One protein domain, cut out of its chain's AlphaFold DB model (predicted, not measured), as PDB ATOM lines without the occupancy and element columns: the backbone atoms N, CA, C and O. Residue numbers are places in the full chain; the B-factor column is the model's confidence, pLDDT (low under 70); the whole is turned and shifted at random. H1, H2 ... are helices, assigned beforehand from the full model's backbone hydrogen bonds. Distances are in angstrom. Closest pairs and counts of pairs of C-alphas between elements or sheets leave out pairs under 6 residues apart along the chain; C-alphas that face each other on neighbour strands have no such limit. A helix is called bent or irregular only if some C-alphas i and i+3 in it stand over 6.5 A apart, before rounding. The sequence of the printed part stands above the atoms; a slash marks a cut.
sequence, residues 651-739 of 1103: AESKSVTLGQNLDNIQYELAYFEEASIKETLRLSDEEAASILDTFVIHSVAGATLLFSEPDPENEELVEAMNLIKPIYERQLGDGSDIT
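AT A GLANCE: This is residues 651 to 739 of the 1103 residues of the protein "Diguanylate cyclase (GGDEF) domain-containing protein" of Lachnospiraceae bacterium XBB1006 (UniProt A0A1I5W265). Three longer helices, H5, H1 and H3, make a loosely packed up-and-down bundle, with H3 running against H1 and H5 and meeting them at few points. The short H4 crosses H5 and packs on the first parts of H1 and H5 beyond the last residue of H3, the short H2 makes the turn from H1 to H3 at the other end, and the tail of residues 732 to 739 sticks out. The printed part has 89 residues with five named helices, in the order H1 H2 H3 H4 H5, and no named strand; its class is all helix. It is only just compact, close to loose, with a radius of gyration of the C-alphas of 14.2 A, and its C-alphas span 37 by 32 by 19 A.

IN THESE COORDINATES: H5, the longest helix, holds residues 715 to 732 and measures 25.2 A from C-alpha 715 at (-8.337, 47.139, 1.147) to C-alpha 732 at (15.073, 51.743, -6.854). It has a kink of 37 degrees near residue 726 and is irregular, but only just: C-alphas 723 and 726 are 7.0 A apart. H1, residues 658 to 673, begins with C-alpha 658 at (-10.946, 49.366, -8.133) and is 22.4 A long. H3, residues 685 to 697, is 18.3 A long. H4 holds residues 700 to 707, 10.2 A, and H2 residues 676 to 681, 8.6 A.

HOW THE PARTS SIT: H1, H3 and H5 form the bundle, up and down: each runs against the one before it. H5 touches H1 with residues 716 to 723 alone, the same way at a shallow tilt of 31 degrees; their closest C-alphas, of Leu 662 and Ala 720, are 5.9 A apart. H3 is close to H5 but not clearly touching, opposite ways at a shallow tilt of 32 degrees, with the closest C-alphas, of Val 696 and Ile 724, 6.7 A apart. H3 is likewise close to H1 but not clearly touching, at 8 degrees and opposite ways; the closest C-alphas are those of Phe 672 and Leu 692, 7.9 A. H4 touches H5 about perpendicular, at 85 degrees, with the closest C-alphas, of Ala 701 and Ala 720, 5.8 A apart. H4 also touches residues 658 to 665 of H1 at a steep tilt of 65 degrees; the closest C-alphas, of Asn 661 and Val 700, are 6.6 A apart. H2 touches no helix and is apart from H4 and H5; it is close to H3 but not clearly touching, about perpendicular at 81 degrees, with the closest C-alphas, of Lys 678 and Ala 688, 6.7 A apart. In H1, H2, H3 and H4 every O i to N i+4 pair is within hydrogen-bond range; in H5 12 of 14 are.

THE WHOLE: The two C-alphas farthest apart, of Arg 682 and Glu 713, are 40.9 A from each other. Residues 732 to 739 stand free, and the body without them spans 39 by 25 by 18 A. The printed part has no cut. The links H1 to H2, H2 to H3 and H3 to H4 are tight, and H4 to H5 is short. The mean pLDDT of the printed part is 72.4; it is under 70 in residues 651 to 656, 673 to 676, 697 to 710, 733 to 737 and 739 of this model.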
ATOM      1  N   ALA A 651     -10.142  53.690 -14.853       61.75
ATOM      2  CA  ALA A 651     -10.333  53.928 -13.424       61.75
ATOM      3  C   ALA A 651     -10.808  55.359 -13.134       61.75
ATOM      4  O   ALA A 651     -11.737  55.556 -12.350       61.75
ATOM      5  N   GLU A 652     -10.213  56.353 -13.798       61.41
ATOM      6  CA  GLU A 652     -10.550  57.773 -13.634       61.41
ATOM      7  C   GLU A 652     -11.986  58.084 -14.078       61.41
ATOM      8  O   GLU A 652     -12.704  58.811 -13.387       61.41
ATOM      9  N   SER A 653     -12.464  57.439 -15.150       59.38
ATOM     10  CA  SER A 653     -13.841  57.576 -15.645       59.38
ATOM     11  C   SER A 653     -14.916  56.982 -14.718       59.38
ATOM     12  O   SER A 653     -16.104  57.017 -15.047       59.38
ATOM     13  N   LYS A 654     -14.528  56.379 -13.579       61.53
ATOM     14  CA  LYS A 654     -15.400  55.657 -12.623       61.53
ATOM     15  C   LYS A 654     -16.226  54.525 -13.259       61.53
ATOM     16  O   LYS A 654     -17.153  54.008 -12.638       61.53
ATOM     17  N   SER A 655     -15.901  54.131 -14.493       57.00
ATOM     18  CA  SER A 655     -16.627  53.111 -15.260       57.00
ATOM     19  C   SER A 655     -16.178  51.684 -14.927       57.00
ATOM     20  O   SER A 655     -16.857  50.726 -15.301       57.00
ATOM     21  N   VAL A 656     -15.044  51.542 -14.238       64.19
ATOM     22  CA  VAL A 656     -14.456  50.276 -13.789       64.19
ATOM     23  C   VAL A 656     -14.163  50.382 -12.292       64.19
ATOM     24  O   VAL A 656     -13.647  51.399 -11.830       64.19
ATOM     25  N   THR A 657     -14.513  49.357 -11.511       71.62
ATOM     26  CA  THR A 657     -14.251  49.363 -10.062       71.62
ATOM     27  C   THR A 657     -12.763  49.175  -9.762       71.62
ATOM     28  O   THR A 657     -11.997  48.678 -10.591       71.62
ATOM     29  N   LEU A 658     -12.333  49.548  -8.557       71.69
ATOM     30  CA  LEU A 658     -10.946  49.366  -8.133       71.69
ATOM     31  C   LEU A 658     -10.554  47.871  -8.123       71.69
ATOM     32  O   LEU A 658      -9.532  47.529  -8.711       71.69
ATOM     33  N   GLY A 659     -11.418  46.970  -7.645       73.19
ATOM     34  CA  GLY A 659     -11.245  45.516  -7.783       73.19
ATOM     35  C   GLY A 659     -11.155  44.996  -9.231       73.19
ATOM     36  O   GLY A 659     -10.304  44.166  -9.533       73.19
ATOM     37  N   GLN A 660     -11.944  45.521 -10.178       71.38
ATOM     38  CA  GLN A 660     -11.800  45.151 -11.602       71.38
ATOM     39  C   GLN A 660     -10.460  45.619 -12.193       71.38
ATOM     40  O   GLN A 660      -9.917  44.995 -13.104       71.38
ATOM     41  N   ASN A 661      -9.914  46.719 -11.680       70.62
ATOM     42  CA  ASN A 661      -8.588  47.192 -12.056       70.62
ATOM     43  C   ASN A 661      -7.460  46.413 -11.365       70.62
ATOM     44  O   ASN A 661      -6.404  46.228 -11.966       70.62
ATOM     45  N   LEU A 662      -7.685  45.910 -10.151       75.62
ATOM     46  CA  LEU A 662      -6.790  44.978  -9.469       75.62
ATOM     47  C   LEU A 662      -6.637  43.675 -10.274       75.62
ATOM     48  O   LEU A 662      -5.507  43.256 -10.522       75.62
ATOM     49  N   ASP A 663      -7.742  43.106 -10.775       77.06
ATOM     50  CA  ASP A 663      -7.728  41.954 -11.694       77.06
ATOM     51  C   ASP A 663      -6.882  42.243 -12.953       77.06
ATOM     52  O   ASP A 663      -6.050  41.425 -13.355       77.06
ATOM     53  N   ASN A 664      -7.043  43.430 -13.557       72.69
ATOM     54  CA  ASN A 664      -6.236  43.859 -14.706       72.69
ATOM     55  C   ASN A 664      -4.743  43.975 -14.349       72.69
ATOM     56  O   ASN A 664      -3.900  43.516 -15.116       72.69
ATOM     57  N   ILE A 665      -4.400  44.546 -13.187       76.12
ATOM     58  CA  ILE A 665      -3.008  44.665 -12.723       76.12
ATOM     59  C   ILE A 665      -2.382  43.278 -12.544       76.12
ATOM     60  O   ILE A 665      -1.280  43.040 -13.036       76.12
ATOM     61  N   GLN A 666      -3.085  42.347 -11.891       78.81
ATOM     62  CA  GLN A 666      -2.621  40.967 -11.718       78.81
ATOM     63  C   GLN A 666      -2.427  40.259 -13.069       78.81
ATOM     64  O   GLN A 666      -1.425  39.567 -13.264       78.81
ATOM     65  N   TYR A 667      -3.350  40.460 -14.014       77.94
ATOM     66  CA  TYR A 667      -3.268  39.889 -15.357       77.94
ATOM     67  C   TYR A 667      -2.082  40.437 -16.163       77.94
ATOM     68  O   TYR A 667      -1.322  39.643 -16.722       77.94
ATOM     69  N   GLU A 668      -1.874  41.758 -16.197       76.38
ATOM     70  CA  GLU A 668      -0.716  42.346 -16.884       76.38
ATOM     71  C   GLU A 668       0.601  41.906 -16.242       76.38
ATOM     72  O   GLU A 668       1.520  41.527 -16.961       76.38
ATOM     73  N   LEU A 669       0.700  41.879 -14.907       76.12
ATOM     74  CA  LEU A 669       1.911  41.414 -14.224       76.12
ATOM     75  C   LEU A 669       2.242  39.959 -14.563       76.12
ATOM     76  O   LEU A 669       3.380  39.667 -14.928       76.12
ATOM     77  N   ALA A 670       1.254  39.061 -14.539       77.31
ATOM     78  CA  ALA A 670       1.448  37.679 -14.974       77.31
ATOM     79  C   ALA A 670       1.880  37.593 -16.453       77.31
ATOM     80  O   ALA A 670       2.750  36.796 -16.802       77.31
ATOM     81  N   TYR A 671       1.317  38.445 -17.317       73.81
ATOM     82  CA  TYR A 671       1.662  38.530 -18.739       73.81
ATOM     83  C   TYR A 671       3.072  39.107 -18.994       73.81
ATOM     84  O   TYR A 671       3.722  38.734 -19.970       73.81
ATOM     85  N   PHE A 672       3.573  39.970 -18.103       70.62
ATOM     86  CA  PHE A 672       4.947  40.487 -18.111       70.62
ATOM     87  C   PHE A 672       5.981  39.495 -17.556       70.62
ATOM     88  O   PHE A 672       7.131  39.504 -18.001       70.62
ATOM     89  N   GLU A 673       5.606  38.679 -16.565       67.50
ATOM     90  CA  GLU A 673       6.492  37.669 -15.968       67.50
ATOM     91  C   GLU A 673       6.637  36.412 -16.839       67.50
ATOM     92  O   GLU A 673       7.679  35.748 -16.797       67.50
ATOM     93  N   GLU A 674       5.660  36.111 -17.698       64.31
ATOM     94  CA  GLU A 674       5.900  35.213 -18.822       64.31
ATOM     95  C   GLU A 674       6.944  35.812 -19.782       64.31
ATOM     96  O   GLU A 674       6.815  36.926 -20.289       64.31
ATOM     97  N   ALA A 675       7.956  35.019 -20.155       53.44
ATOM     98  CA  ALA A 675       8.962  35.420 -21.149       53.44
ATOM     99  C   ALA A 675       8.371  35.751 -22.546       53.44
ATOM    100  O   ALA A 675       9.070  36.281 -23.414       53.44
ATOM    101  N   SER A 676       7.082  35.461 -22.751       60.25
ATOM    102  CA  SER A 676       6.330  35.621 -23.993       60.25
ATOM    103  C   SER A 676       6.246  37.071 -24.479       60.25
ATOM    104  O   SER A 676       6.233  37.284 -25.695       60.25
ATOM    105  N   ILE A 677       6.247  38.081 -23.597       70.06
ATOM    106  CA  ILE A 677       6.079  39.478 -24.031       70.06
ATOM    107  C   ILE A 677       7.316  40.048 -24.739       70.06
ATOM    108  O   ILE A 677       7.190  40.671 -25.799       70.06
ATOM    109  N   LYS A 678       8.525  39.777 -24.222       71.44
ATOM    110  CA  LYS A 678       9.786  40.207 -24.857       71.44
ATOM    111  C   LYS A 678       9.940  39.589 -26.244       71.44
ATOM    112  O   LYS A 678      10.391  40.272 -27.161       71.44
ATOM    113  N   GLU A 679       9.510  38.340 -26.417       73.88
ATOM    114  CA  GLU A 679       9.527  37.632 -27.702       73.88
ATOM    115  C   GLU A 679       8.431  38.129 -28.667       73.88
ATOM    116  O   GLU A 679       8.723  38.412 -29.832       73.88
ATOM    117  N   THR A 680       7.197  38.313 -28.181       75.19
ATOM    118  CA  THR A 680       6.031  38.792 -28.959       75.19
ATOM    119  C   THR A 680       6.255  40.204 -29.507       75.19
ATOM    120  O   THR A 680       6.088  40.469 -30.701       75.19
ATOM    121  N   LEU A 681       6.689  41.130 -28.649       77.94
ATOM    122  CA  LEU A 681       6.952  42.519 -29.030       77.94
ATOM    123  C   LEU A 681       8.356  42.698 -29.649       77.94
ATOM    124  O   LEU A 681       8.582  43.649 -30.402       77.94
ATOM    125  N   ARG A 682       9.263  41.728 -29.446       78.38
ATOM    126  CA  ARG A 682      10.682  41.729 -29.861       78.38
ATOM    127  C   ARG A 682      11.471  42.888 -29.253       78.38
ATOM    128  O   ARG A 682      12.102  43.642 -29.993       78.38
ATOM    129  N   LEU A 683      11.396  43.057 -27.936       76.69
ATOM    130  CA  LEU A 683      11.983  44.179 -27.187       76.69
ATOM    131  C   LEU A 683      13.412  43.875 -26.714       76.69
ATOM    132  O   LEU A 683      13.748  42.717 -26.464       76.69
ATOM    133  N   SER A 684      14.238  44.911 -26.555       81.44
ATOM    134  CA  SER A 684      15.450  44.843 -25.730       81.44
ATOM    135  C   SER A 684      15.093  44.786 -24.238       81.44
ATOM    136  O   SER A 684      13.952  45.047 -23.846       81.44
ATOM    137  N   ASP A 685      16.070  44.474 -23.383       75.69
ATOM    138  CA  ASP A 685      15.870  44.517 -21.930       75.69
ATOM    139  C   ASP A 685      15.552  45.936 -21.423       75.69
ATOM    140  O   ASP A 685      14.693  46.086 -20.558       75.69
ATOM    141  N   GLU A 686      16.165  46.970 -22.010       76.06
ATOM    142  CA  GLU A 686      15.884  48.387 -21.714       76.06
ATOM    143  C   GLU A 686      14.483  48.812 -22.175       76.06
ATOM    144  O   GLU A 686      13.770  49.506 -21.454       76.06
ATOM    145  N   GLU A 687      14.050  48.382 -23.367       76.12
ATOM    146  CA  GLU A 687      12.697  48.669 -23.852       76.12
ATOM    147  C   GLU A 687      11.649  47.961 -22.988       76.12
ATOM    148  O   GLU A 687      10.641  48.569 -22.646       76.12
ATOM    149  N   ALA A 688      11.886  46.706 -22.596       75.88
ATOM    150  CA  ALA A 688      10.988  45.972 -21.711       75.88
ATOM    151  C   ALA A 688      10.910  46.596 -20.308       75.88
ATOM    152  O   ALA A 688       9.816  46.674 -19.752       75.88
ATOM    153  N   ALA A 689      12.034  47.083 -19.768       74.38
ATOM    154  CA  ALA A 689      12.046  47.874 -18.540       74.38
ATOM    155  C   ALA A 689      11.210  49.153 -18.706       74.38
ATOM    156  O   ALA A 689      10.278  49.354 -17.943       74.38
ATOM    157  N   SER A 690      11.418  49.936 -19.772       75.38
ATOM    158  CA  SER A 690      10.654  51.175 -19.983       75.38
ATOM    159  C   SER A 690       9.143  50.962 -20.154       75.38
ATOM    160  O   SER A 690       8.381  51.873 -19.822       75.38
ATOM    161  N   ILE A 691       8.682  49.821 -20.681       76.94
ATOM    162  CA  ILE A 691       7.240  49.515 -20.743       76.94
ATOM    163  C   ILE A 691       6.737  49.063 -19.359       76.94
ATOM    164  O   ILE A 691       5.631  49.432 -18.976       76.94
ATOM    165  N   LEU A 692       7.545  48.346 -18.570       76.50
ATOM    166  CA  LEU A 692       7.209  48.026 -17.178       76.50
ATOM    167  C   LEU A 692       7.138  49.290 -16.299       76.50
ATOM    168  O   LEU A 692       6.197  49.427 -15.524       76.50
ATOM    169  N   ASP A 693       8.062  50.242 -16.465       74.88
ATOM    170  CA  ASP A 693       8.018  51.564 -15.819       74.88
ATOM    171  C   ASP A 693       6.709  52.286 -16.179       74.88
ATOM    172  O   ASP A 693       5.996  52.778 -15.306       74.88
ATOM    173  N   THR A 694       6.358  52.276 -17.472       73.69
ATOM    174  CA  THR A 694       5.096  52.832 -17.987       73.69
ATOM    175  C   THR A 694       3.896  52.161 -17.327       73.69
ATOM    176  O   THR A 694       3.014  52.860 -16.847       73.69
ATOM    177  N   PHE A 695       3.870  50.828 -17.243       76.94
ATOM    178  CA  PHE A 695       2.796  50.096 -16.575       76.94
ATOM    179  C   PHE A 695       2.701  50.416 -15.080       76.94
ATOM    180  O   PHE A 695       1.597  50.568 -14.584       76.94
ATOM    181  N   VAL A 696       3.813  50.538 -14.349       73.25
ATOM    182  CA  VAL A 696       3.777  50.852 -12.911       73.25
ATOM    183  C   VAL A 696       3.244  52.265 -12.677       73.25
ATOM    184  O   VAL A 696       2.322  52.439 -11.877       73.25
ATOM    185  N   ILE A 697       3.764  53.256 -13.411       69.31
ATOM    186  CA  ILE A 697       3.336  54.664 -13.336       69.31
ATOM    187  C   ILE A 697       1.863  54.807 -13.745       69.31
ATOM    188  O   ILE A 697       1.097  55.477 -13.057       69.31
ATOM    189  N   HIS A 698       1.461  54.135 -14.826       67.38
ATOM    190  CA  HIS A 698       0.099  54.110 -15.364       67.38
ATOM    191  C   HIS A 698      -0.700  52.867 -14.913       67.38
ATOM    192  O   HIS A 698      -1.597  52.401 -15.609       67.38
ATOM    193  N   SER A 699      -0.398  52.318 -13.734       69.44
ATOM    194  CA  SER A 699      -1.283  51.360 -13.061       69.44
ATOM    195  C   SER A 699      -2.306  52.142 -12.249       69.44
ATOM    196  O   SER A 699      -2.055  53.283 -11.878       69.44
ATOM    197  N   VAL A 700      -3.445  51.549 -11.893       63.09
ATOM    198  CA  VAL A 700      -4.440  52.267 -11.074       63.09
ATOM    199  C   VAL A 700      -3.892  52.634  -9.697       63.09
ATOM    200  O   VAL A 700      -4.176  53.724  -9.208       63.09
ATOM    201  N   ALA A 701      -3.029  51.806  -9.105       66.44
ATOM    202  CA  ALA A 701      -2.298  52.189  -7.899       66.44
ATOM    203  C   ALA A 701      -1.296  53.330  -8.170       66.44
ATOM    204  O   ALA A 701      -1.302  54.310  -7.433       66.44
ATOM    205  N   GLY A 702      -0.502  53.272  -9.247       67.50
ATOM    206  CA  GLY A 702       0.420  54.350  -9.639       67.50
ATOM    207  C   GLY A 702      -0.271  55.689  -9.929       67.50
ATOM    208  O   GLY A 702       0.184  56.727  -9.458       67.50
ATOM    209  N   ALA A 703      -1.409  55.663 -10.621       64.44
ATOM    210  CA  ALA A 703      -2.234  56.829 -10.918       64.44
ATOM    211  C   ALA A 703      -2.955  57.360  -9.668       64.44
ATOM    212  O   ALA A 703      -2.948  58.562  -9.424       64.44
ATOM    213  N   THR A 704      -3.493  56.489  -8.807       67.00
ATOM    214  CA  THR A 704      -4.093  56.912  -7.523       67.00
ATOM    215  C   THR A 704      -3.048  57.568  -6.612       67.00
ATOM    216  O   THR A 704      -3.352  58.562  -5.954       67.00
ATOM    217  N   LEU A 705      -1.802  57.073  -6.627       68.12
ATOM    218  CA  LEU A 705      -0.648  57.678  -5.948       68.12
ATOM    219  C   LEU A 705      -0.193  59.016  -6.565       68.12
ATOM    220  O   LEU A 705       0.528  59.753  -5.896       68.12
ATOM    221  N   LEU A 706      -0.601  59.345  -7.795       58.75
ATOM    222  CA  LEU A 706      -0.253  60.595  -8.484       58.75
ATOM    223  C   LEU A 706      -1.360  61.656  -8.411       58.75
ATOM    224  O   LEU A 706      -1.050  62.828  -8.199       58.75
ATOM    225  N   PHE A 707      -2.625  61.270  -8.599       54.31
ATOM    226  CA  PHE A 707      -3.721  62.190  -8.944       54.31
ATOM    227  C   PHE A 707      -4.820  62.335  -7.876       54.31
ATOM    228  O   PHE A 707      -5.607  63.279  -7.949       54.31
ATOM    229  N   SER A 708      -4.861  61.459  -6.868       60.44
ATOM    230  CA  SER A 708      -5.927  61.428  -5.854       60.44
ATOM    231  C   SER A 708      -5.424  61.753  -4.441       60.44
ATOM    232  O   SER A 708      -4.223  61.798  -4.169       60.44
ATOM    233  N   GLU A 709      -6.362  61.958  -3.513       64.56
ATOM    234  CA  GLU A 709      -6.133  61.764  -2.075       64.56
ATOM    235  C   GLU A 709      -6.430  60.280  -1.773       64.56
ATOM    236  O   GLU A 709      -7.601  59.902  -1.721       64.56
ATOM    237  N   PRO A 710      -5.411  59.401  -1.688       69.19
ATOM    238  CA  PRO A 710      -5.620  57.973  -1.477       69.19
ATOM    239  C   PRO A 710      -6.171  57.699  -0.078       69.19
ATOM    240  O   PRO A 710      -5.645  58.206   0.912       69.19
ATOM    241  N   ASP A 711      -7.192  56.848  -0.004       72.44
ATOM    242  CA  ASP A 711      -7.736  56.334   1.251       72.44
ATOM    243  C   ASP A 711      -6.902  55.124   1.725       72.44
ATOM    244  O   ASP A 711      -6.967  54.065   1.091       72.44
ATOM    245  N   PRO A 712      -6.108  55.239   2.809       70.50
ATOM    246  CA  PRO A 712      -5.294  54.136   3.312       70.50
ATOM    247  C   PRO A 712      -6.124  53.027   3.984       70.50
ATOM    248  O   PRO A 712      -5.579  51.960   4.259       70.50
ATOM    249  N   GLU A 713      -7.421  53.240   4.248       79.50
ATOM    250  CA  GLU A 713      -8.326  52.203   4.768       79.50
ATOM    251  C   GLU A 713      -8.930  51.327   3.646       79.50
ATOM    252  O   GLU A 713      -9.597  50.329   3.924       79.50
ATOM    253  N   ASN A 714      -8.676  51.652   2.371       83.06
ATOM    254  CA  ASN A 714      -9.195  50.908   1.225       83.06
ATOM    255  C   ASN A 714      -8.387  49.619   0.956       83.06
ATOM    256  O   ASN A 714      -7.284  49.658   0.407       83.06
ATOM    257  N   GLU A 715      -8.969  48.463   1.295       84.12
ATOM    258  CA  GLU A 715      -8.337  47.139   1.147       84.12
ATOM    259  C   GLU A 715      -7.883  46.831  -0.296       84.12
ATOM    260  O   GLU A 715      -6.776  46.326  -0.486       84.12
ATOM    261  N   GLU A 716      -8.675  47.185  -1.319       82.38
ATOM    262  CA  GLU A 716      -8.330  46.939  -2.731       82.38
ATOM    263  C   GLU A 716      -7.140  47.811  -3.183       82.38
ATOM    264  O   GLU A 716      -6.286  47.359  -3.951       82.38
ATOM    265  N   LEU A 717      -7.036  49.048  -2.672       80.88
ATOM    266  CA  LEU A 717      -5.897  49.937  -2.933       80.88
ATOM    267  C   LEU A 717      -4.626  49.417  -2.251       80.88
ATOM    268  O   LEU A 717      -3.553  49.421  -2.855       80.88
ATOM    269  N   VAL A 718      -4.744  48.945  -1.007       84.75
ATOM    270  CA  VAL A 718      -3.639  48.333  -0.258       84.75
ATOM    271  C   VAL A 718      -3.145  47.061  -0.954       84.75
ATOM    272  O   VAL A 718      -1.932  46.873  -1.071       84.75
ATOM    273  N   GLU A 719      -4.034  46.213  -1.477       85.81
ATOM    274  CA  GLU A 719      -3.637  45.036  -2.261       85.81
ATOM    275  C   GLU A 719      -2.909  45.437  -3.556       85.81
ATOM    276  O   GLU A 719      -1.819  44.928  -3.835       85.81
ATOM    277  N   ALA A 720      -3.435  46.421  -4.296       82.31
ATOM    278  CA  ALA A 720      -2.802  46.933  -5.512       82.31
ATOM    279  C   ALA A 720      -1.402  47.529  -5.251       82.31
ATOM    280  O   ALA A 720      -0.467  47.255  -6.006       82.31
ATOM    281  N   MET A 721      -1.226  48.289  -4.161       85.38
ATOM    282  CA  MET A 721       0.081  48.814  -3.739       85.38
ATOM    283  C   MET A 721       1.073  47.689  -3.407       85.38
ATOM    284  O   MET A 721       2.220  47.728  -3.851       85.38
ATOM    285  N   ASN A 722       0.636  46.651  -2.686       86.56
ATOM    286  CA  ASN A 722       1.487  45.504  -2.353       86.56
ATOM    287  C   ASN A 722       1.919  44.689  -3.588       86.56
ATOM    288  O   ASN A 722       3.015  44.132  -3.583       86.56
ATOM    289  N   LEU A 723       1.109  44.643  -4.653       83.88
ATOM    290  CA  LEU A 723       1.472  43.984  -5.916       83.88
ATOM    291  C   LEU A 723       2.561  44.734  -6.696       83.88
ATOM    292  O   LEU A 723       3.455  44.097  -7.250       83.88
ATOM    293  N   ILE A 724       2.510  46.071  -6.741       82.88
ATOM    294  CA  ILE A 724       3.499  46.872  -7.489       82.88
ATOM    295  C   ILE A 724       4.761  47.194  -6.676       82.88
ATOM    296  O   ILE A 724       5.821  47.435  -7.258       82.88
ATOM    297  N   LYS A 725       4.694  47.142  -5.338       85.62
ATOM    298  CA  LYS A 725       5.822  47.420  -4.433       85.62
ATOM    299  C   LYS A 725       7.131  46.680  -4.793       85.62
ATOM    300  O   LYS A 725       8.156  47.359  -4.886       85.62
ATOM    301  N   PRO A 726       7.151  45.359  -5.073       84.75
ATOM    302  CA  PRO A 726       8.385  44.645  -5.425       84.75
ATOM    303  C   PRO A 726       9.038  45.115  -6.734       84.75
ATOM    304  O   PRO A 726      10.193  44.780  -7.005       84.75
ATOM    305  N   ILE A 727       8.305  45.851  -7.574       79.31
ATOM    306  CA  ILE A 727       8.805  46.416  -8.830       79.31
ATOM    307  C   ILE A 727       9.511  47.740  -8.541       79.31
ATOM    308  O   ILE A 727      10.655  47.898  -8.965       79.31
ATOM    309  N   TYR A 728       8.906  48.606  -7.716       81.38
ATOM    310  CA  TYR A 728       9.578  49.793  -7.178       81.38
ATOM    311  C   TYR A 728      10.874  49.419  -6.449       81.38
ATOM    312  O   TYR A 728      11.925  49.966  -6.759       81.38
ATOM    313  N   GLU A 729      10.849  48.443  -5.536       83.31
ATOM    314  CA  GLU A 729      12.054  48.004  -4.808       83.31
ATOM    315  C   GLU A 729      13.157  47.494  -5.756       83.31
ATOM    316  O   GLU A 729      14.341  47.756  -5.538       83.31
ATOM    317  N   ARG A 730      12.777  46.817  -6.849       77.88
ATOM    318  CA  ARG A 730      13.696  46.316  -7.885       77.88
ATOM    319  C   ARG A 730      14.283  47.433  -8.755       77.88
ATOM    320  O   ARG A 730      15.443  47.328  -9.143       77.88
ATOM    321  N   GLN A 731      13.495  48.458  -9.082       74.44
ATOM    322  CA  GLN A 731      13.922  49.627  -9.863       74.44
ATOM    323  C   GLN A 731      14.772  50.597  -9.028       74.44
ATOM    324  O   GLN A 731      15.711  51.189  -9.552       74.44
ATOM    325  N   LEU A 732      14.458  50.750  -7.738       76.56
ATOM    326  CA  LEU A 732      15.073  51.743  -6.854       76.56
ATOM    327  C   LEU A 732      16.320  51.216  -6.135       76.56
ATOM    328  O   LEU A 732      17.323  51.923  -6.109       76.56
ATOM    329  N   GLY A 733      16.307  49.983  -5.615       62.31
ATOM    330  CA  GLY A 733      17.461  49.323  -4.986       62.31
ATOM    331  C   GLY A 733      18.083  50.028  -3.761       62.31
ATOM    332  O   GLY A 733      17.848  51.197  -3.476       62.31
ATOM    333  N   ASP A 734      18.973  49.330  -3.048       52.09
ATOM    334  CA  ASP A 734      19.648  49.847  -1.835       52.09
ATOM    335  C   ASP A 734      20.772  50.880  -2.117       52.09
ATOM    336  O   ASP A 734      21.623  51.137  -1.261       52.09
ATOM    337  N   GLY A 735      20.852  51.449  -3.325       54.78
ATOM    338  CA  GLY A 735      21.998  52.281  -3.710       54.78
ATOM    339  C   GLY A 735      21.944  52.967  -5.073       54.78
ATOM    340  O   GLY A 735      23.007  53.275  -5.613       54.78
ATOM    341  N   SER A 736      20.759  53.198  -5.643       61.12
ATOM    342  CA  SER A 736      20.651  54.040  -6.841       61.12
ATOM    343  C   SER A 736      20.992  55.493  -6.514       61.12
ATOM    344  O   SER A 736      20.630  56.007  -5.454       61.12
ATOM    345  N   ASP A 737      21.677  56.173  -7.434       67.88
ATOM    346  CA  ASP A 737      21.856  57.620  -7.347       67.88
ATOM    347  C   ASP A 737      20.474  58.264  -7.502       67.88
ATOM    348  O   ASP A 737      19.868  58.192  -8.575       67.88
ATOM    349  N   ILE A 738      19.990  58.884  -6.422       70.75
ATOM    350  CA  ILE A 738      18.701  59.586  -6.334       70.75
ATOM    351  C   ILE A 738      18.485  60.556  -7.505       70.75
ATOM    352  O   ILE A 738      17.360  60.788  -7.922       70.75
ATOM    353  N   THR A 739      19.565  61.061  -8.097       66.56
ATOM    354  CA  THR A 739      19.544  62.039  -9.186       66.56
ATOM    355  C   THR A 739      19.559  61.422 -10.591       66.56
ATOM    356  O   THR A 739      19.636  62.146 -11.583       66.56
TER     357      THR A 739